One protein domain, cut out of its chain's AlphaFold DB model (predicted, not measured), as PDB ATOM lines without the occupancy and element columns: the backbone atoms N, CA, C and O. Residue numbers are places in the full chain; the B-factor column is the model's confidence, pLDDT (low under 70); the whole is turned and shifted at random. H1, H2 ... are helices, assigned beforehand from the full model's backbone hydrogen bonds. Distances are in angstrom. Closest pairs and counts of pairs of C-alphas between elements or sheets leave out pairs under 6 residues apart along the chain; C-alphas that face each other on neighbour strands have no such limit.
ATOM      1  N   SER A  23     175.022 184.477 162.333       34.72
ATOM      2  CA  SER A  23     173.889 185.383 162.493       34.72
ATOM      3  C   SER A  23     173.707 185.745 163.971       34.72
ATOM      4  O   SER A  23     173.959 184.931 164.856       34.72
ATOM      5  N   ARG A  24     173.207 186.952 164.278       38.69
ATOM      6  CA  ARG A  24     172.914 187.388 165.665       38.69
ATOM      7  C   ARG A  24     171.946 186.450 166.408       38.69
ATOM      8  O   ARG A  24     172.008 186.395 167.633       38.69
ATOM      9  N   LYS A  25     171.099 185.706 165.681       36.09
ATOM     10  CA  LYS A  25     170.174 184.693 166.230       36.09
ATOM     11  C   LYS A  25     170.932 183.477 166.805       36.09
ATOM     12  O   LYS A  25     170.476 182.879 167.773       36.09
ATOM     13  N   ASP A  26     172.133 183.183 166.298       34.06
ATOM     14  CA  ASP A  26     172.944 182.041 166.739       34.06
ATOM     15  C   ASP A  26     173.707 182.324 168.045       34.06
ATOM     16  O   ASP A  26     173.930 181.420 168.850       34.06
ATOM     17  N   SER A  27     174.088 183.579 168.308       43.62
ATOM     18  CA  SER A  27     174.925 183.926 169.470       43.62
ATOM     19  C   SER A  27     174.196 183.837 170.820       43.62
ATOM     20  O   SER A  27     174.828 183.474 171.811       43.62
ATOM     21  N   ALA A  28     172.887 184.116 170.872       40.59
ATOM     22  CA  ALA A  28     172.083 184.042 172.100       40.59
ATOM     23  C   ALA A  28     171.837 182.594 172.542       40.59
ATOM     24  O   ALA A  28     172.225 182.201 173.642       40.59
ATOM     25  N   SER A  29     171.343 181.772 171.608       47.97
ATOM     26  CA  SER A  29     171.164 180.327 171.793       47.97
ATOM     27  C   SER A  29     172.473 179.632 172.186       47.97
ATOM     28  O   SER A  29     172.466 178.652 172.928       47.97
ATOM     29  N   THR A  30     173.619 180.146 171.729       60.44
ATOM     30  CA  THR A  30     174.933 179.608 172.097       60.44
ATOM     31  C   THR A  30     175.290 179.902 173.557       60.44
ATOM     32  O   THR A  30     175.870 179.040 174.206       60.44
ATOM     33  N   MET A  31     174.930 181.057 174.122       61.25
ATOM     34  CA  MET A  31     175.399 181.458 175.456       61.25
ATOM     35  C   MET A  31     174.765 180.645 176.589       61.25
ATOM     36  O   MET A  31     175.486 180.164 177.463       61.25
ATOM     37  N   LEU A  32     173.447 180.437 176.576       63.47
ATOM     38  CA  LEU A  32     172.791 179.619 177.600       63.47
ATOM     39  C   LEU A  32     173.167 178.140 177.449       63.47
ATOM     40  O   LEU A  32     173.425 177.468 178.445       63.47
ATOM     41  N   LYS A  33     173.324 177.654 176.207       63.56
ATOM     42  CA  LYS A  33     173.904 176.326 175.930       63.56
ATOM     43  C   LYS A  33     175.327 176.207 176.472       63.56
ATOM     44  O   LYS A  33     175.669 175.171 177.032       63.56
ATOM     45  N   VAL A  34     176.146 177.253 176.354       63.31
ATOM     46  CA  VAL A  34     177.498 177.308 176.932       63.31
ATOM     47  C   VAL A  34     177.444 177.332 178.458       63.31
ATOM     48  O   VAL A  34     178.223 176.615 179.074       63.31
ATOM     49  N   LEU A  35     176.515 178.064 179.078       61.38
ATOM     50  CA  LEU A  35     176.327 178.072 180.533       61.38
ATOM     51  C   LEU A  35     175.882 176.701 181.063       61.38
ATOM     52  O   LEU A  35     176.473 176.190 182.010       61.38
ATOM     53  N   ILE A  36     174.904 176.067 180.418       61.81
ATOM     54  CA  ILE A  36     174.431 174.718 180.762       61.81
ATOM     55  C   ILE A  36     175.544 173.685 180.526       61.81
ATOM     56  O   ILE A  36     175.762 172.788 181.343       61.81
ATOM     57  N   ARG A  37     176.320 173.826 179.445       57.00
ATOM     58  CA  ARG A  37     177.496 172.985 179.185       57.00
ATOM     59  C   ARG A  37     178.590 173.203 180.230       57.00
ATOM     60  O   ARG A  37     179.188 172.236 180.684       57.00
ATOM     61  N   ALA A  38     178.853 174.437 180.643       56.09
ATOM     62  CA  ALA A  38     179.817 174.755 181.694       56.09
ATOM     63  C   ALA A  38     179.393 174.142 183.040       56.09
ATOM     64  O   ALA A  38     180.219 173.560 183.737       56.09
ATOM     65  N   GLN A  39     178.096 174.181 183.359       54.66
ATOM     66  CA  GLN A  39     177.527 173.543 184.552       54.66
ATOM     67  C   GLN A  39     177.639 172.012 184.519       54.66
ATOM     68  O   GLN A  39     177.929 171.400 185.541       54.66
ATOM     69  N   THR A  40     177.444 171.389 183.355       46.91
ATOM     70  CA  THR A  40     177.515 169.922 183.200       46.91
ATOM     71  C   THR A  40     178.941 169.389 183.066       46.91
ATOM     72  O   THR A  40     179.209 168.264 183.476       46.91
ATOM     73  N   THR A  41     179.868 170.176 182.512       48.00
ATOM     74  CA  THR A  41     181.265 169.761 182.270       48.00
ATOM     75  C   THR A  41     182.247 170.230 183.343       48.00
ATOM     76  O   THR A  41     183.384 169.771 183.352       48.00
ATOM     77  N   GLY A  42     181.846 171.153 184.224       40.91
ATOM     78  CA  GLY A  42     182.724 171.756 185.233       40.91
ATOM     79  C   GLY A  42     183.760 172.740 184.670       40.91
ATOM     80  O   GLY A  42     184.536 173.312 185.433       40.91
ATOM     81  N   ASN A  43     183.783 172.976 183.353       42.75
ATOM     82  CA  ASN A  43     184.688 173.939 182.729       42.75
ATOM     83  C   ASN A  43     184.172 175.367 182.953       42.75
ATOM     84  O   ASN A  43     183.088 175.726 182.494       42.75
ATOM     85  N   GLY A  44     184.950 176.180 183.671       46.81
ATOM     86  CA  GLY A  44     184.564 177.526 184.088       46.81
ATOM     87  C   GLY A  44     184.279 178.469 182.916       46.81
ATOM     88  O   GLY A  44     185.152 178.742 182.095       46.81
ATOM     89  N   TYR A  45     183.066 179.013 182.878       52.34
ATOM     90  CA  TYR A  45     182.692 180.133 182.019       52.34
ATOM     91  C   TYR A  45     182.826 181.443 182.809       52.34
ATOM     92  O   TYR A  45     182.259 181.557 183.899       52.34
ATOM     93  N   ARG A  46     183.573 182.426 182.280       56.44
ATOM     94  CA  ARG A  46     183.624 183.786 182.848       56.44
ATOM     95  C   ARG A  46     182.402 184.556 182.367       56.44
ATOM     96  O   ARG A  46     182.274 184.803 181.171       56.44
ATOM     97  N   ALA A  47     181.508 184.899 183.288       57.66
ATOM     98  CA  ALA A  47     180.268 185.596 182.963       57.66
ATOM     99  C   ALA A  47     180.481 187.105 182.795       57.66
ATOM    100  O   ALA A  47     179.770 187.740 182.015       57.66
ATOM    101  N   LEU A  48     181.490 187.667 183.466       59.09
ATOM    102  CA  LEU A  48     181.793 189.091 183.385       59.09
ATOM    103  C   LEU A  48     182.549 189.465 182.111       59.09
ATOM    104  O   LEU A  48     183.577 188.877 181.759       59.09
ATOM    105  N   ARG A  49     182.061 190.514 181.444       66.94
ATOM    106  CA  ARG A  49     182.721 191.112 180.281       66.94
ATOM    107  C   ARG A  49     183.854 192.014 180.774       66.94
ATOM    108  O   ARG A  49     183.614 192.982 181.491       66.94
ATOM    109  N   GLN A  50     185.092 191.727 180.371       55.72
ATOM    110  CA  GLN A  50     186.215 192.629 180.644       55.72
ATOM    111  C   GLN A  50     186.130 193.842 179.719       55.72
ATOM    112  O   GLN A  50     186.375 193.745 178.517       55.72
ATOM    113  N   LEU A  51     185.768 194.996 180.275       54.31
ATOM    114  CA  LEU A  51     185.783 196.251 179.532       54.31
ATOM    115  C   LEU A  51     187.192 196.869 179.566       54.31
ATOM    116  O   LEU A  51     187.887 196.769 180.577       54.31
ATOM    117  N   PRO A  52     187.635 197.559 178.501       51.06
ATOM    118  CA  PRO A  52     188.858 198.354 178.547       51.06
ATOM    119  C   PRO A  52     188.833 199.366 179.703       51.06
ATOM    120  O   PRO A  52     187.816 200.025 179.925       51.06
ATOM    121  N   ALA A  53     189.968 199.564 180.387       53.56
ATOM    122  CA  ALA A  53     190.099 200.486 181.527       53.56
ATOM    123  C   ALA A  53     189.572 201.910 181.237       53.56
ATOM    124  O   ALA A  53     189.009 202.572 182.104       53.56
ATOM    125  N   ALA A  54     189.662 202.362 179.983       50.03
ATOM    126  CA  ALA A  54     189.146 203.658 179.540       50.03
ATOM    127  C   ALA A  54     187.610 203.802 179.621       50.03
ATOM    128  O   ALA A  54     187.112 204.930 179.625       50.03
ATOM    129  N   ILE A  55     186.860 202.695 179.651       52.09
ATOM    130  CA  ILE A  55     185.400 202.682 179.835       52.09
ATOM    131  C   ILE A  55     185.058 202.792 181.326       52.09
ATOM    132  O   ILE A  55     184.148 203.540 181.674       52.09
ATOM    133  N   TYR A  56     185.844 202.146 182.198       52.69
ATOM    134  CA  TYR A  56     185.718 202.275 183.655       52.69
ATOM    135  C   TYR A  56     185.932 203.718 184.130       52.69
ATOM    136  O   TYR A  56     185.182 204.204 184.963       52.69
ATOM    137  N   CYS A  57     186.910 204.437 183.570       46.72
ATOM    138  CA  CYS A  57     187.214 205.812 183.990       46.72
ATOM    139  C   CYS A  57     186.220 206.869 183.475       46.72
ATOM    140  O   CYS A  57     186.201 207.985 183.985       46.72
ATOM    141  N   ARG A  58     185.429 206.560 182.437       51.66
ATOM    142  CA  ARG A  58     184.511 207.526 181.800       51.66
ATOM    143  C   ARG A  58     183.146 207.613 182.479       51.66
ATOM    144  O   ARG A  58     182.406 208.565 182.244       51.66
ATOM    145  N   ARG A  59     182.806 206.608 183.280       51.59
ATOM    146  CA  ARG A  59     181.527 206.449 183.965       51.59
ATOM    147  C   ARG A  59     181.832 206.706 185.445       51.59
ATOM    148  O   ARG A  59     182.568 205.946 186.054       51.59
ATOM    149  N   GLY A  60     181.422 207.864 185.965       45.41
ATOM    150  CA  GLY A  60     181.812 208.352 187.297       45.41
ATOM    151  C   GLY A  60     181.531 207.366 188.446       45.41
ATOM    152  O   GLY A  60     180.832 206.365 188.270       45.41
ATOM    153  N   GLY A  61     182.086 207.675 189.625       53.97
ATOM    154  CA  GLY A  61     182.278 206.773 190.774       53.97
ATOM    155  C   GLY A  61     181.074 205.984 191.311       53.97
ATOM    156  O   GLY A  61     181.290 205.055 192.068       53.97
ATOM    157  N   THR A  62     179.836 206.258 190.894       51.34
ATOM    158  CA  THR A  62     178.644 205.480 191.289       51.34
ATOM    159  C   THR A  62     178.479 204.167 190.516       51.34
ATOM    160  O   THR A  62     177.849 203.235 190.998       51.34
ATOM    161  N   SER A  63     179.072 204.060 189.321       54.12
ATOM    162  CA  SER A  63     179.032 202.833 188.501       54.12
ATOM    163  C   SER A  63     180.146 201.829 188.824       54.12
ATOM    164  O   SER A  63     180.095 200.684 188.367       54.12
ATOM    165  N   GLN A  64     181.145 202.242 189.615       58.09
ATOM    166  CA  GLN A  64     182.174 201.339 190.140       58.09
ATOM    167  C   GLN A  64     181.568 200.322 191.113       58.09
ATOM    168  O   GLN A  64     181.942 199.151 191.056       58.09
ATOM    169  N   ASP A  65     180.563 200.736 191.889       76.00
ATOM    170  CA  ASP A  65     179.855 199.867 192.834       76.00
ATOM    171  C   ASP A  65     179.115 198.728 192.115       76.00
ATOM    172  O   ASP A  65     179.162 197.574 192.537       76.00
ATOM    173  N   THR A  66     178.486 199.004 190.965       84.62
ATOM    174  CA  THR A  66     177.797 197.960 190.188       84.62
ATOM    175  C   THR A  66     178.772 196.899 189.673       84.62
ATOM    176  O   THR A  66     178.448 195.713 189.682       84.62
ATOM    177  N   ALA A  67     179.981 197.291 189.252       81.81
ATOM    178  CA  ALA A  67     180.999 196.339 188.810       81.81
ATOM    179  C   ALA A  67     181.477 195.441 189.959       81.81
ATOM    180  O   ALA A  67     181.595 194.230 189.770       81.81
ATOM    181  N   SER A  68     181.718 196.007 191.149       84.38
ATOM    182  CA  SER A  68     182.099 195.216 192.324       84.38
ATOM    183  C   SER A  68     180.993 194.260 192.757       84.38
ATOM    184  O   SER A  68     181.293 193.100 193.015       84.38
ATOM    185  N   LEU A  69     179.726 194.688 192.734       88.75
ATOM    186  CA  LEU A  69     178.585 193.823 193.066       88.75
ATOM    187  C   LEU A  69     178.433 192.661 192.069       88.75
ATOM    188  O   LEU A  69     178.115 191.538 192.455       88.75
ATOM    189  N   CYS A  70     178.722 192.891 190.783       88.12
ATOM    190  CA  CYS A  70     178.747 191.819 189.784       88.12
ATOM    191  C   CYS A  70     179.863 190.792 190.062       88.12
ATOM    192  O   CYS A  70     179.638 189.590 189.918       88.12
ATOM    193  N   ILE A  71     181.053 191.257 190.467       85.50
ATOM    194  CA  ILE A  71     182.187 190.397 190.857       85.50
ATOM    195  C   ILE A  71     181.867 189.615 192.129       85.50
ATOM    196  O   ILE A  71     182.202 188.434 192.220       85.50
ATOM    197  N   GLU A  72     181.213 190.254 193.092       88.44
ATOM    198  CA  GLU A  72     180.799 189.640 194.349       88.44
ATOM    199  C   GLU A  72     179.841 188.473 194.099       88.44
ATOM    200  O   GLU A  72     180.109 187.345 194.518       88.44
ATOM    201  N   LEU A  73     178.790 188.711 193.307       90.88
ATOM    202  CA  LEU A  73     177.847 187.668 192.921       90.88
ATOM    203  C   LEU A  73     178.535 186.557 192.116       90.88
ATOM    204  O   LEU A  73     178.333 185.382 192.411       90.88
ATOM    205  N   GLU A  74     179.384 186.882 191.132       87.19
ATOM    206  CA  GLU A  74     180.113 185.849 190.379       87.19
ATOM    207  C   GLU A  74     181.000 184.993 191.300       87.19
ATOM    208  O   GLU A  74     181.021 183.767 191.167       87.19
ATOM    209  N   SER A  75     181.681 185.616 192.262       86.75
ATOM    210  CA  SER A  75     182.535 184.925 193.232       86.75
ATOM    211  C   SER A  75     181.722 183.993 194.132       86.75
ATOM    212  O   SER A  75     182.114 182.840 194.328       86.75
ATOM    213  N   ALA A  76     180.557 184.443 194.606       89.62
ATOM    214  CA  ALA A  76     179.638 183.632 195.399       89.62
ATOM    215  C   ALA A  76     179.115 182.408 194.625       89.62
ATOM    216  O   ALA A  76     179.110 181.287 195.143       89.62
ATOM    217  N   LEU A  77     178.757 182.598 193.350       88.62
ATOM    218  CA  LEU A  77     178.299 181.522 192.468       88.62
ATOM    219  C   LEU A  77     179.416 180.524 192.137       88.62
ATOM    220  O   LEU A  77     179.157 179.329 192.025       88.62
ATOM    221  N   VAL A  78     180.659 180.988 191.966       86.25
ATOM    222  CA  VAL A  78     181.828 180.109 191.769       86.25
ATOM    223  C   VAL A  78     182.109 179.288 193.027       86.25
ATOM    224  O   VAL A  78     182.400 178.097 192.922       86.25
ATOM    225  N   ALA A  79     181.968 179.892 194.208       86.69
ATOM    226  CA  ALA A  79     182.107 179.202 195.486       86.69
ATOM    227  C   ALA A  79     180.963 178.210 195.774       86.69
ATOM    228  O   ALA A  79     181.094 177.387 196.678       86.69
ATOM    229  N   ASN A  80     179.864 178.252 195.006       87.25
ATOM    230  CA  ASN A  80     178.623 177.514 195.267       87.25
ATOM    231  C   ASN A  80     178.049 177.770 196.677       87.25
ATOM    232  O   ASN A  80     177.378 176.907 197.247       87.25
ATOM    233  N   ASP A  81     178.293 178.957 197.236       89.44
ATOM    234  CA  ASP A  81     177.787 179.336 198.553       89.44
ATOM    235  C   ASP A  81     176.413 179.995 198.409       89.44
ATOM    236  O   ASP A  81     176.284 181.110 197.903       89.44
ATOM    237  N   VAL A  82     175.370 179.292 198.856       91.06
ATOM    238  CA  VAL A  82     173.981 179.767 198.790       91.06
ATOM    239  C   VAL A  82     173.759 181.016 199.642       91.06
ATOM    240  O   VAL A  82     173.017 181.900 199.223       91.06
ATOM    241  N   ASN A  83     174.375 181.111 200.822       91.25
ATOM    242  CA  ASN A  83     174.158 182.257 201.709       91.25
ATOM    243  C   ASN A  83     174.806 183.500 201.120       91.25
ATOM    244  O   ASN A  83     174.164 184.541 201.011       91.25
ATOM    245  N   TYR A  84     176.050 183.349 200.670       92.38
ATOM    246  CA  TYR A  84     176.769 184.455 200.068       92.38
ATOM    247  C   TYR A  84     176.137 184.882 198.736       92.38
ATOM    248  O   TYR A  84     176.010 186.070 198.461       92.38
ATOM    249  N   SER A  85     175.636 183.927 197.941       92.94
ATOM    250  CA  SER A  85     174.916 184.233 196.695       92.94
ATOM    251  C   SER A  85     173.620 184.996 196.963       92.94
ATOM    252  O   SER A  85     173.280 185.907 196.214       92.94
ATOM    253  N   GLN A  86     172.897 184.635 198.027       93.44
ATOM    254  CA  GLN A  86     171.684 185.334 198.440       93.44
ATOM    255  C   GLN A  86     171.981 186.782 198.857       93.44
ATOM    256  O   GLN A  86     171.273 187.688 198.424       93.44
ATOM    257  N   GLU A  87     173.013 186.996 199.673       93.06
ATOM    258  CA  GLU A  87     173.415 188.327 200.144       93.06
ATOM    259  C   GLU A  87     173.901 189.216 198.992       93.06
ATOM    260  O   GLU A  87     173.391 190.321 198.806       93.06
ATOM    261  N   ALA A  88     174.802 188.700 198.150       92.69
ATOM    262  CA  ALA A  88     175.303 189.423 196.984       92.69
ATOM    263  C   ALA A  88     174.169 189.805 196.015       92.69
ATOM    264  O   ALA A  88     174.152 190.911 195.472       92.69
ATOM    265  N   LEU A  89     173.187 188.914 195.823       94.00
ATOM    266  CA  LEU A  89     172.026 189.189 194.979       94.00
ATOM    267  C   LEU A  89     171.104 190.254 195.585       94.00
ATOM    268  O   LEU A  89     170.625 191.113 194.849       94.00
ATOM    269  N   ALA A  90     170.891 190.240 196.904       91.19
ATOM    270  CA  ALA A  90     170.097 191.257 197.590       91.19
ATOM    271  C   ALA A  90     170.742 192.650 197.482       91.19
ATOM    272  O   ALA A  90     170.066 193.610 197.113       91.19
ATOM    273  N   ASN A  91     172.058 192.749 197.701       90.31
ATOM    274  CA  ASN A  91     172.811 194.001 197.548       90.31
ATOM    275  C   ASN A  91     172.739 194.532 196.108       90.31
ATOM    276  O   ASN A  91     172.584 195.733 195.866       90.31
ATOM    277  N   LEU A  92     172.815 193.628 195.130       91.25
ATOM    278  CA  LEU A  92     172.682 193.969 193.723       91.25
ATOM    279  C   LEU A  92     171.262 194.449 193.385       91.25
ATOM    280  O   LEU A  92     171.110 195.486 192.742       91.25
ATOM    281  N   ALA A  93     170.223 193.744 193.837       89.50
ATOM    282  CA  ALA A  93     168.833 194.153 193.644       89.50
ATOM    283  C   ALA A  93     168.575 195.543 194.243       89.50
ATOM    284  O   ALA A  93     167.984 196.404 193.587       89.50
ATOM    285  N   GLN A  94     169.121 195.794 195.434       87.06
ATOM    286  CA  GLN A  94     169.068 197.086 196.100       87.06
ATOM    287  C   GLN A  94     169.703 198.195 195.240       87.06
ATOM    288  O   GLN A  94     169.077 199.212 194.947       87.06
ATOM    289  N   ASN A  95     170.916 197.966 194.727       86.00
ATOM    290  CA  ASN A  95     171.636 198.934 193.893       86.00
ATOM    291  C   ASN A  95     170.921 199.273 192.571       86.00
ATOM    292  O   ASN A  95     171.038 200.404 192.083       86.00
ATOM    293  N   LEU A  96     170.216 198.304 191.980       84.19
ATOM    294  CA  LEU A  96     169.592 198.434 190.658       84.19
ATOM    295  C   LEU A  96     168.141 198.927 190.704       84.19
ATOM    296  O   LEU A  96     167.699 199.615 189.774       84.19
ATOM    297  N   PHE A  97     167.392 198.567 191.748       79.19
ATOM    298  CA  PHE A  97     165.933 198.705 191.774       79.19
ATOM    299  C   PHE A  97     165.395 199.538 192.943       79.19
ATOM    300  O   PHE A  97     164.196 199.813 192.969       79.19
ATOM    301  N   GLU A  98     166.236 200.020 193.865       77.06
ATOM    302  CA  GLU A  98     165.775 200.987 194.865       77.06
ATOM    303  C   GLU A  98     165.354 202.316 194.236       77.06
ATOM    304  O   GLU A  98     166.121 203.005 193.564       77.06
ATOM    305  N   TRP A  99     164.122 202.717 194.537       60.72
ATOM    306  CA  TRP A  99     163.479 203.910 193.991       60.72
ATOM    307  C   TRP A  99     164.114 205.209 194.492       60.72
ATOM    308  O   TRP A  99     164.108 206.215 193.789       60.72
ATOM    309  N   ASN A 100     164.704 205.172 195.688       65.19
ATOM    310  CA  ASN A 100     165.419 206.305 196.269       65.19
ATOM    311  C   ASN A 100     166.814 206.497 195.655       65.19
ATOM    312  O   ASN A 100     167.473 207.490 195.956       65.19
ATOM    313  N   ASN A 101     167.279 205.576 194.803       69.94
ATOM    314  CA  ASN A 101     168.573 205.697 194.154       69.94
ATOM    315  C   ASN A 101     168.445 206.570 192.889       69.94
ATOM    316  O   ASN A 101     167.901 206.110 191.880       69.94
ATOM    317  N   PRO A 102     168.987 207.805 192.873       69.25
ATOM    318  CA  PRO A 102     168.895 208.688 191.707       69.25
ATOM    319  C   PRO A 102     169.637 208.132 190.480       69.25
ATOM    320  O   PRO A 102     169.403 208.582 189.361       69.25
ATOM    321  N   ASN A 103     170.510 207.137 190.673       74.75
ATOM    322  CA  ASN A 103     171.324 206.527 189.626       74.75
ATOM    323  C   ASN A 103     170.793 205.166 189.148       74.75
ATOM    324  O   ASN A 103     171.468 204.529 188.339       74.75
ATOM    325  N   HIS A 104     169.607 204.718 189.585       74.62
ATOM    326  CA  HIS A 104     169.081 203.376 189.280       74.62
ATOM    327  C   HIS A 104     169.130 203.028 187.779       74.62
ATOM    328  O   HIS A 104     169.595 201.951 187.415       74.62
ATOM    329  N   GLN A 105     168.759 203.953 186.884       76.50
ATOM    330  CA  GLN A 105     168.822 203.719 185.433       76.50
ATOM    331  C   GLN A 105     170.266 203.550 184.925       76.50
ATOM    332  O   GLN A 105     170.555 202.629 184.161       76.50
ATOM    333  N   SER A 106     171.192 204.399 185.383       79.25
ATOM    334  CA  SER A 106     172.611 204.298 185.012       79.25
ATOM    335  C   SER A 106     173.240 203.001 185.528       79.25
ATOM    336  O   SER A 106     174.059 202.399 184.832       79.25
ATOM    337  N   ASN A 107     172.825 202.549 186.714       83.31
ATOM    338  CA  ASN A 107     173.281 201.300 187.311       83.31
ATOM    339  C   ASN A 107     172.770 200.089 186.523       83.31
ATOM    340  O   ASN A 107     173.557 199.194 186.237       83.31
ATOM    341  N   ARG A 108     171.506 200.076 186.074       83.12
ATOM    342  CA  ARG A 108     170.954 199.004 185.215       83.12
ATOM    343  C   ARG A 108     171.705 198.881 183.887       83.12
ATOM    344  O   ARG A 108     172.064 197.785 183.464       83.12
ATOM    345  N   GLU A 109     172.018 200.002 183.245       78.94
ATOM    346  CA  GLU A 109     172.822 199.990 182.017       78.94
ATOM    347  C   GLU A 109     174.281 199.581 182.270       78.94
ATOM    348  O   GLU A 109     174.914 198.955 181.419       78.94
ATOM    349  N   ALA A 110     174.855 199.964 183.414       81.94
ATOM    350  CA  ALA A 110     176.187 199.529 183.824       81.94
ATOM    351  C   ALA A 110     176.225 198.027 184.088       81.94
ATOM    352  O   ALA A 110     177.103 197.338 183.574       81.94
ATOM    353  N   PHE A 111     175.219 197.518 184.783       86.25
ATOM    354  CA  PHE A 111     175.038 196.116 185.093       86.25
ATOM    355  C   PHE A 111     175.063 195.231 183.843       86.25
ATOM    356  O   PHE A 111     175.891 194.326 183.740       86.25
ATOM    357  N   VAL A 112     174.233 195.547 182.843       83.50
ATOM    358  CA  VAL A 112     174.218 194.805 181.570       83.50
ATOM    359  C   VAL A 112     175.534 194.975 180.802       83.50
ATOM    360  O   VAL A 112     176.022 194.033 180.173       83.50
ATOM    361  N   LEU A 113     176.166 196.153 180.865       80.62
ATOM    362  CA  LEU A 113     177.457 196.372 180.206       80.62
ATOM    363  C   LEU A 113     178.561 195.470 180.785       80.62
ATOM    364  O   LEU A 113     179.369 194.943 180.020       80.62
ATOM    365  N   PHE A 114     178.571 195.253 182.102       79.50
ATOM    366  CA  PHE A 114     179.537 194.385 182.785       79.50
ATOM    367  C   PHE A 114     179.256 192.880 182.618       79.50
ATOM    368  O   PHE A 114     180.066 192.060 183.045       79.50
ATOM    369  N   GLY A 115     178.164 192.492 181.949       79.94
ATOM    370  CA  GLY A 115     177.760 191.088 181.809       79.94
ATOM    371  C   GLY A 115     176.923 190.572 182.981       79.94
ATOM    372  O   GLY A 115     176.807 189.362 183.172       79.94
ATOM    373  N   GLY A 116     176.348 191.469 183.785       86.75
ATOM    374  CA  GLY A 116     175.501 191.109 184.919       86.75
ATOM    375  C   GLY A 116     174.243 190.330 184.518       86.75
ATOM    376  O   GLY A 116     173.820 189.429 185.236       86.75
ATOM    377  N   ASP A 117     173.703 190.595 183.327       84.44
ATOM    378  CA  ASP A 117     172.653 189.801 182.681       84.44
ATOM    379  C   ASP A 117     173.023 188.311 182.595       84.44
ATOM    380  O   ASP A 117     172.226 187.430 182.926       84.44
ATOM    381  N   ILE A 118     174.270 188.024 182.225       83.44
ATOM    382  CA  ILE A 118     174.798 186.663 182.108       83.44
ATOM    383  C   ILE A 118     175.015 186.039 183.493       83.44
ATOM    384  O   ILE A 118     174.740 184.853 183.691       83.44
ATOM    385  N   VAL A 119     175.481 186.831 184.464       87.81
ATOM    386  CA  VAL A 119     175.639 186.392 185.861       87.81
ATOM    387  C   VAL A 119     174.281 186.015 186.470       87.81
ATOM    388  O   VAL A 119     174.193 184.974 187.118       87.81
ATOM    389  N   LEU A 120     173.213 186.781 186.209       91.38
ATOM    390  CA  LEU A 120     171.853 186.452 186.665       91.38
ATOM    391  C   LEU A 120     171.322 185.172 186.032       91.38
ATOM    392  O   LEU A 120     170.793 184.316 186.737       91.38
ATOM    393  N   LEU A 121     171.489 185.007 184.717       89.62
ATOM    394  CA  LEU A 121     171.099 183.767 184.044       89.62
ATOM    395  C   LEU A 121     171.864 182.571 184.622       89.62
ATOM    396  O   LEU A 121     171.278 181.519 184.876       89.62
ATOM    397  N   ARG A 122     173.157 182.735 184.920       86.75
ATOM    398  CA  ARG A 122     173.948 181.704 185.597       86.75
ATOM    399  C   ARG A 122     173.417 181.407 187.002       86.75
ATOM    400  O   ARG A 122     173.294 180.231 187.330       86.75
ATOM    401  N   ALA A 123     173.091 182.424 187.802       90.62
ATOM    402  CA  ALA A 123     172.528 182.266 189.145       90.62
ATOM    403  C   ALA A 123     171.179 181.530 189.126       90.62
ATOM    404  O   ALA A 123     170.969 180.595 189.898       90.62
ATOM    405  N   LEU A 124     170.297 181.892 188.188       91.88
ATOM    406  CA  LEU A 124     168.999 181.251 187.977       91.88
ATOM    407  C   LEU A 124     169.140 179.756 187.649       91.88
ATOM    408  O   LEU A 124     168.370 178.920 188.136       91.88
ATOM    409  N   LEU A 125     170.130 179.421 186.819       87.56
ATOM    410  CA  LEU A 125     170.362 178.066 186.322       87.56
ATOM    411  C   LEU A 125     171.233 177.201 187.236       87.56
ATOM    412  O   LEU A 125     171.276 175.988 187.040       87.56
ATOM    413  N   LEU A 126     171.941 177.787 188.204       85.75
ATOM    414  CA  LEU A 126     172.926 177.060 189.000       85.75
ATOM    415  C   LEU A 126     172.274 175.941 189.829       85.75
ATOM    416  O   LEU A 126     171.238 176.111 190.487       85.75
ATOM    417  N   SER A 127     172.905 174.767 189.799       84.38
ATOM    418  CA  SER A 127     172.607 173.660 190.705       84.38
ATOM    419  C   SER A 127     173.512 173.759 191.928       84.38
ATOM    420  O   SER A 127     174.668 173.354 191.879       84.38
ATOM    421  N   PHE A 128     172.982 174.296 193.026       81.31
ATOM    422  CA  PHE A 128     173.710 174.327 194.291       81.31
ATOM    423  C   PHE A 128     173.835 172.906 194.872       81.31
ATOM    424  O   PHE A 128     172.825 172.195 194.951       81.31
ATOM    425  N   PRO A 129     175.040 172.470 195.280       76.00
ATOM    426  CA  PRO A 129     175.240 171.157 195.873       76.00
ATOM    427  C   PRO A 129     174.540 171.091 197.232       76.00
ATOM    428  O   PRO A 129     174.686 171.981 198.067       76.00
ATOM    429  N   ILE A 130     173.779 170.021 197.465       69.62
ATOM    430  CA  ILE A 130     173.128 169.790 198.756       69.62
ATOM    431  C   ILE A 130     174.217 169.384 199.755       69.62
ATOM    432  O   ILE A 130     174.729 168.265 199.716       69.62
ATOM    433  N   LEU A 131     174.595 170.309 200.636       58.28
ATOM    434  CA  LEU A 131     175.585 170.082 201.686       58.28
ATOM    435  C   LEU A 131     174.946 169.347 202.872       58.28
ATOM    436  O   LEU A 131     174.417 169.972 203.784       58.28
ATOM    437  N   GLY A 132     175.029 168.013 202.858       63.59
ATOM    438  CA  GLY A 132     174.805 167.153 204.029       63.59
ATOM    439  C   GLY A 132     173.450 167.306 204.739       63.59
ATOM    440  O   GLY A 132     172.478 167.803 204.177       63.59
ATOM    441  N   ASP A 133     173.393 166.836 205.986       56.06
ATOM    442  CA  ASP A 133     172.190 166.725 206.838       56.06
ATOM    443  C   ASP A 133     171.689 168.071 207.412       56.06
ATOM    444  O   ASP A 133     170.988 168.120 208.420       56.06
ATOM    445  N   VAL A 134     172.068 169.191 206.789       60.91
ATOM    446  CA  VAL A 134     171.551 170.525 207.123       60.91
ATOM    447  C   VAL A 134     170.084 170.599 206.699       60.91
ATOM    448  O   VAL A 134     169.710 169.974 205.708       60.91
ATOM    449  N   ASP A 135     169.261 171.369 207.424       70.12
ATOM    450  CA  ASP A 135     167.835 171.606 207.148       70.12
ATOM    451  C   ASP A 135     167.549 171.798 205.645       70.12
ATOM    452  O   ASP A 135     167.602 172.906 205.097       70.12
ATOM    453  N   LYS A 136     167.220 170.689 204.965       78.62
ATOM    454  CA  LYS A 136     167.033 170.630 203.505       78.62
ATOM    455  C   LYS A 136     165.967 171.614 203.045       78.62
ATOM    456  O   LYS A 136     166.057 172.162 201.947       78.62
ATOM    457  N   LEU A 137     164.976 171.860 203.902       81.06
ATOM    458  CA  LEU A 137     163.925 172.839 203.667       81.06
ATOM    459  C   LEU A 137     164.481 174.269 203.620       81.06
ATOM    460  O   LEU A 137     164.223 174.975 202.651       81.06
ATOM    461  N   SER A 138     165.282 174.675 204.609       84.06
ATOM    462  CA  SER A 138     165.902 176.010 204.659       84.06
ATOM    463  C   SER A 138     166.798 176.250 203.443       84.06
ATOM    464  O   SER A 138     166.679 177.272 202.767       84.06
ATOM    465  N   PHE A 139     167.625 175.261 203.091       86.88
ATOM    466  CA  PHE A 139     168.457 175.310 201.890       86.88
ATOM    467  C   PHE A 139     167.620 175.466 200.611       86.88
ATOM    468  O   PHE A 139     167.876 176.351 199.797       86.88
ATOM    469  N   THR A 140     166.576 174.646 200.455       87.56
ATOM    470  CA  THR A 140     165.689 174.690 199.282       87.56
ATOM    471  C   THR A 140     164.992 176.044 199.160       87.56
ATOM    472  O   THR A 140     164.934 176.603 198.066       87.56
ATOM    473  N   LEU A 141     164.507 176.603 200.271       88.62
ATOM    474  CA  LEU A 141     163.863 177.917 200.288       88.62
ATOM    475  C   LEU A 141     164.825 179.037 199.880       88.62
ATOM    476  O   LEU A 141     164.427 179.908 199.112       88.62
ATOM    477  N   LYS A 142     166.093 178.993 200.310       90.06
ATOM    478  CA  LYS A 142     167.112 179.969 199.886       90.06
ATOM    479  C   LYS A 142     167.426 179.875 198.395       90.06
ATOM    480  O   LYS A 142     167.491 180.893 197.714       90.06
ATOM    481  N   VAL A 143     167.548 178.661 197.856       91.00
ATOM    482  CA  VAL A 143     167.745 178.465 196.409       91.00
ATOM    483  C   VAL A 143     166.540 178.979 195.613       91.00
ATOM    484  O   VAL A 143     166.712 179.617 194.575       91.00
ATOM    485  N   LEU A 144     165.315 178.733 196.090       90.75
ATOM    486  CA  LEU A 144     164.100 179.260 195.461       90.75
ATOM    487  C   LEU A 144     164.009 180.787 195.562       90.75
ATOM    488  O   LEU A 144     163.578 181.414 194.599       90.75
ATOM    489  N   TYR A 145     164.455 181.380 196.672       92.00
ATOM    490  CA  TYR A 145     164.571 182.831 196.817       92.00
ATOM    491  C   TYR A 145     165.523 183.417 195.771       92.00
ATOM    492  O   TYR A 145     165.114 184.295 195.019       92.00
ATOM    493  N   ILE A 146     166.742 182.874 195.648       93.31
ATOM    494  CA  ILE A 146     167.730 183.318 194.647       93.31
ATOM    495  C   ILE A 146     167.128 183.284 193.239       93.31
ATOM    496  O   ILE A 146     167.239 184.249 192.489       93.31
ATOM    497  N   ARG A 147     166.453 182.186 192.880       94.81
ATOM    498  CA  ARG A 147     165.811 182.045 191.565       94.81
ATOM    499  C   ARG A 147     164.696 183.060 191.353       94.81
ATOM    500  O   ARG A 147     164.629 183.651 190.280       94.81
ATOM    501  N   ASN A 148     163.838 183.259 192.350       94.31
ATOM    502  CA  ASN A 148     162.744 184.219 192.257       94.31
ATOM    503  C   ASN A 148     163.263 185.651 192.096       94.31
ATOM    504  O   ASN A 148     162.776 186.392 191.247       94.31
ATOM    505  N   GLU A 149     164.296 186.008 192.855       94.06
ATOM    506  CA  GLU A 149     164.919 187.322 192.773       94.06
ATOM    507  C   GLU A 149     165.595 187.528 191.412       94.06
ATOM    508  O   GLU A 149     165.378 188.549 190.767       94.06
ATOM    509  N   CYS A 150     166.287 186.513 190.880       95.25
ATOM    510  CA  CYS A 150     166.815 186.561 189.512       95.25
ATOM    511  C   CYS A 150     165.706 186.792 188.475       95.25
ATOM    512  O   CYS A 150     165.878 187.616 187.580       95.25
ATOM    513  N   LEU A 151     164.566 186.096 188.580       94.25
ATOM    514  CA  LEU A 151     163.433 186.285 187.668       94.25
ATOM    515  C   LEU A 151     162.851 187.706 187.761       94.25
ATOM    516  O   LEU A 151     162.547 188.299 186.728       94.25
ATOM    517  N   ASN A 152     162.741 188.267 188.972       91.81
ATOM    518  CA  ASN A 152     162.262 189.637 189.184       91.81
ATOM    519  C   ASN A 152     163.204 190.640 188.510       91.81
ATOM    520  O   ASN A 152     162.768 191.482 187.727       91.81
ATOM    521  N   MET A 153     164.508 190.509 188.761       91.31
ATOM    522  CA  MET A 153     165.521 191.389 188.180       91.31
ATOM    523  C   MET A 153     165.569 191.267 186.651       91.31
ATOM    524  O   MET A 153     165.672 192.278 185.963       91.31
ATOM    525  N   LEU A 154     165.448 190.053 186.100       91.75
ATOM    526  CA  LEU A 154     165.368 189.834 184.650       91.75
ATOM    527  C   LEU A 154     164.140 190.524 184.045       91.75
ATOM    528  O   LEU A 154     164.277 191.200 183.026       91.75
ATOM    529  N   ARG A 155     162.969 190.412 184.686       88.81
ATOM    530  CA  ARG A 155     161.751 191.110 184.250       88.81
ATOM    531  C   ARG A 155     161.942 192.627 184.244       88.81
ATOM    532  O   ARG A 155     161.613 193.276 183.259       88.81
ATOM    533  N   GLU A 156     162.534 193.194 185.289       85.50
ATOM    534  CA  GLU A 156     162.823 194.633 185.338       85.50
ATOM    535  C   GLU A 156     163.815 195.085 184.250       85.50
ATOM    536  O   GLU A 156     163.685 196.173 183.675       85.50
ATOM    537  N   LEU A 157     164.809 194.253 183.928       84.62
ATOM    538  CA  LEU A 157     165.754 194.530 182.843       84.62
ATOM    539  C   LEU A 157     165.078 194.499 181.469       84.62
ATOM    540  O   LEU A 157     165.420 195.326 180.622       84.62
ATOM    541  N   CYS A 158     164.088 193.623 181.257       84.50
ATOM    542  CA  CYS A 158     163.298 193.592 180.023       84.50
ATOM    543  C   CYS A 158     162.611 194.935 179.731       84.50
ATOM    544  O   CYS A 158     162.565 195.348 178.574       84.50
ATOM    545  N   PHE A 159     162.143 195.648 180.761       79.12
ATOM    546  CA  PHE A 159     161.502 196.959 180.601       79.12
ATOM    547  C   PHE A 159     162.482 198.119 180.429       79.12
ATOM    548  O   PHE A 159     162.128 199.158 179.870       79.12
ATOM    549  N   THR A 160     163.707 197.981 180.937       73.44
ATOM    550  CA  THR A 160     164.634 199.116 181.070       73.44
ATOM    551  C   THR A 160     165.804 199.100 180.099       73.44
ATOM    552  O   THR A 160     166.395 200.155 179.859       73.44
ATOM    553  N   VAL A 161     166.121 197.950 179.496       72.31
ATOM    554  CA  VAL A 161     167.240 197.797 178.560       72.31
ATOM    555  C   VAL A 161     166.735 197.251 177.221       72.31
ATOM    556  O   VAL A 161     166.586 196.051 177.028       72.31
ATOM    557  N   HIS A 162     166.494 198.152 176.267       59.47
ATOM    558  CA  HIS A 162     165.981 197.870 174.916       59.47
ATOM    559  C   HIS A 162     167.142 197.397 174.003       59.47
ATOM    560  O   HIS A 162     167.773 198.231 173.348       59.47
TER     561      HIS A 162
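This is residues 23 to 162 of the 410 residues of an uncharacterized protein of Physcomitrium patens (UniProt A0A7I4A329). Four helices, H3, H4, H6 and H7, make an up-and-down bundle, each running against the one before it in the chain, and H5 is set steeply at one end of it. H1 lies over H6 on the outside, at the end of a long link, with residues 23 to 30 sticking out, and the four-residue H2 sits off the bundle near where H3 begins. The printed part has 140 residues, with seven named helices, H1 to H7 in order, and no named strand; the class is all helix. It is compact, with a radius of gyration of the C-alphas of 15.5 A and spans of 49 by 40 by 27 A.

H1, residues 24 to 41, only just touches H6, residues 116 to 125, with 3 pairs of C-alphas within 8 A, through residues 32 to 36 of H1 alone; the closest C-alphas, of Leu 35 and Arg 122, are 6.7 A apart. H2, residues 53 to 56, is close but not clearly touching H3, residues 63 to 79, the C-alphas of Tyr 56 and Gln 64 being the closest at 7.4 A. H3 and H4, residues 82 to 97, form a helical hairpin at a shallow tilt of 21 degrees, closest at the C-alphas of Ala 76 and Ser 85, 4.9 A. H5, residues 104 to 113, touches H3 at a steep tilt of 53 degrees, with residues 63 to 70 of H3 alone; the C-alphas of Ser 63 and Asn 107 are the closest, 6.1 A. H6 touches H3 the same way at a shallow tilt of 25 degrees, closest at the C-alphas of Cys 70 and Gly 116, 5.9 A. H6 and H7, residues 136 to 160, form a second helical hairpin at 36 degrees, a tilt only just steep, with the C-alphas of Leu 124 and Arg 147 closest at 4.9 A. H7 touches H4 the same way at a shallow tilt of 24 degrees, closest at the C-alphas of Gln 86 and Ile 146, 5.8 A. H3 and H7 are apart. Every O i to N i+4 pair is within hydrogen-bond range in H4, H5, H6 and H7; in H1 it is 10 of 14 and in H3 12 of 13, while H2 is too short for such a pair.

H1 begins at C-alpha 24, (172.914, 187.388, 165.665), measures 25.6 A and has a kink of 26 degrees near residue 35. H2 measures 5.2 A, H3 24.8 A, H4 21.7 A, H5 14.2 A and H6 14.1 A. H7, the longest at 25 residues and 36.3 A, ends at C-alpha 160, (164.634, 199.116, 181.070).

The C-alphas of Arg 58 and Asp 133 are the two farthest apart, 49.4 A. The printed part has no cut, and the link from H1 to H2 is long. Residues 132 to 138, of which 136 to 138 belong to H7, also stand free. Mean pLDDT of the printed part is 74.3; residues 23 to 64, 99 to 102, 130 to 134 and 162 are under 70.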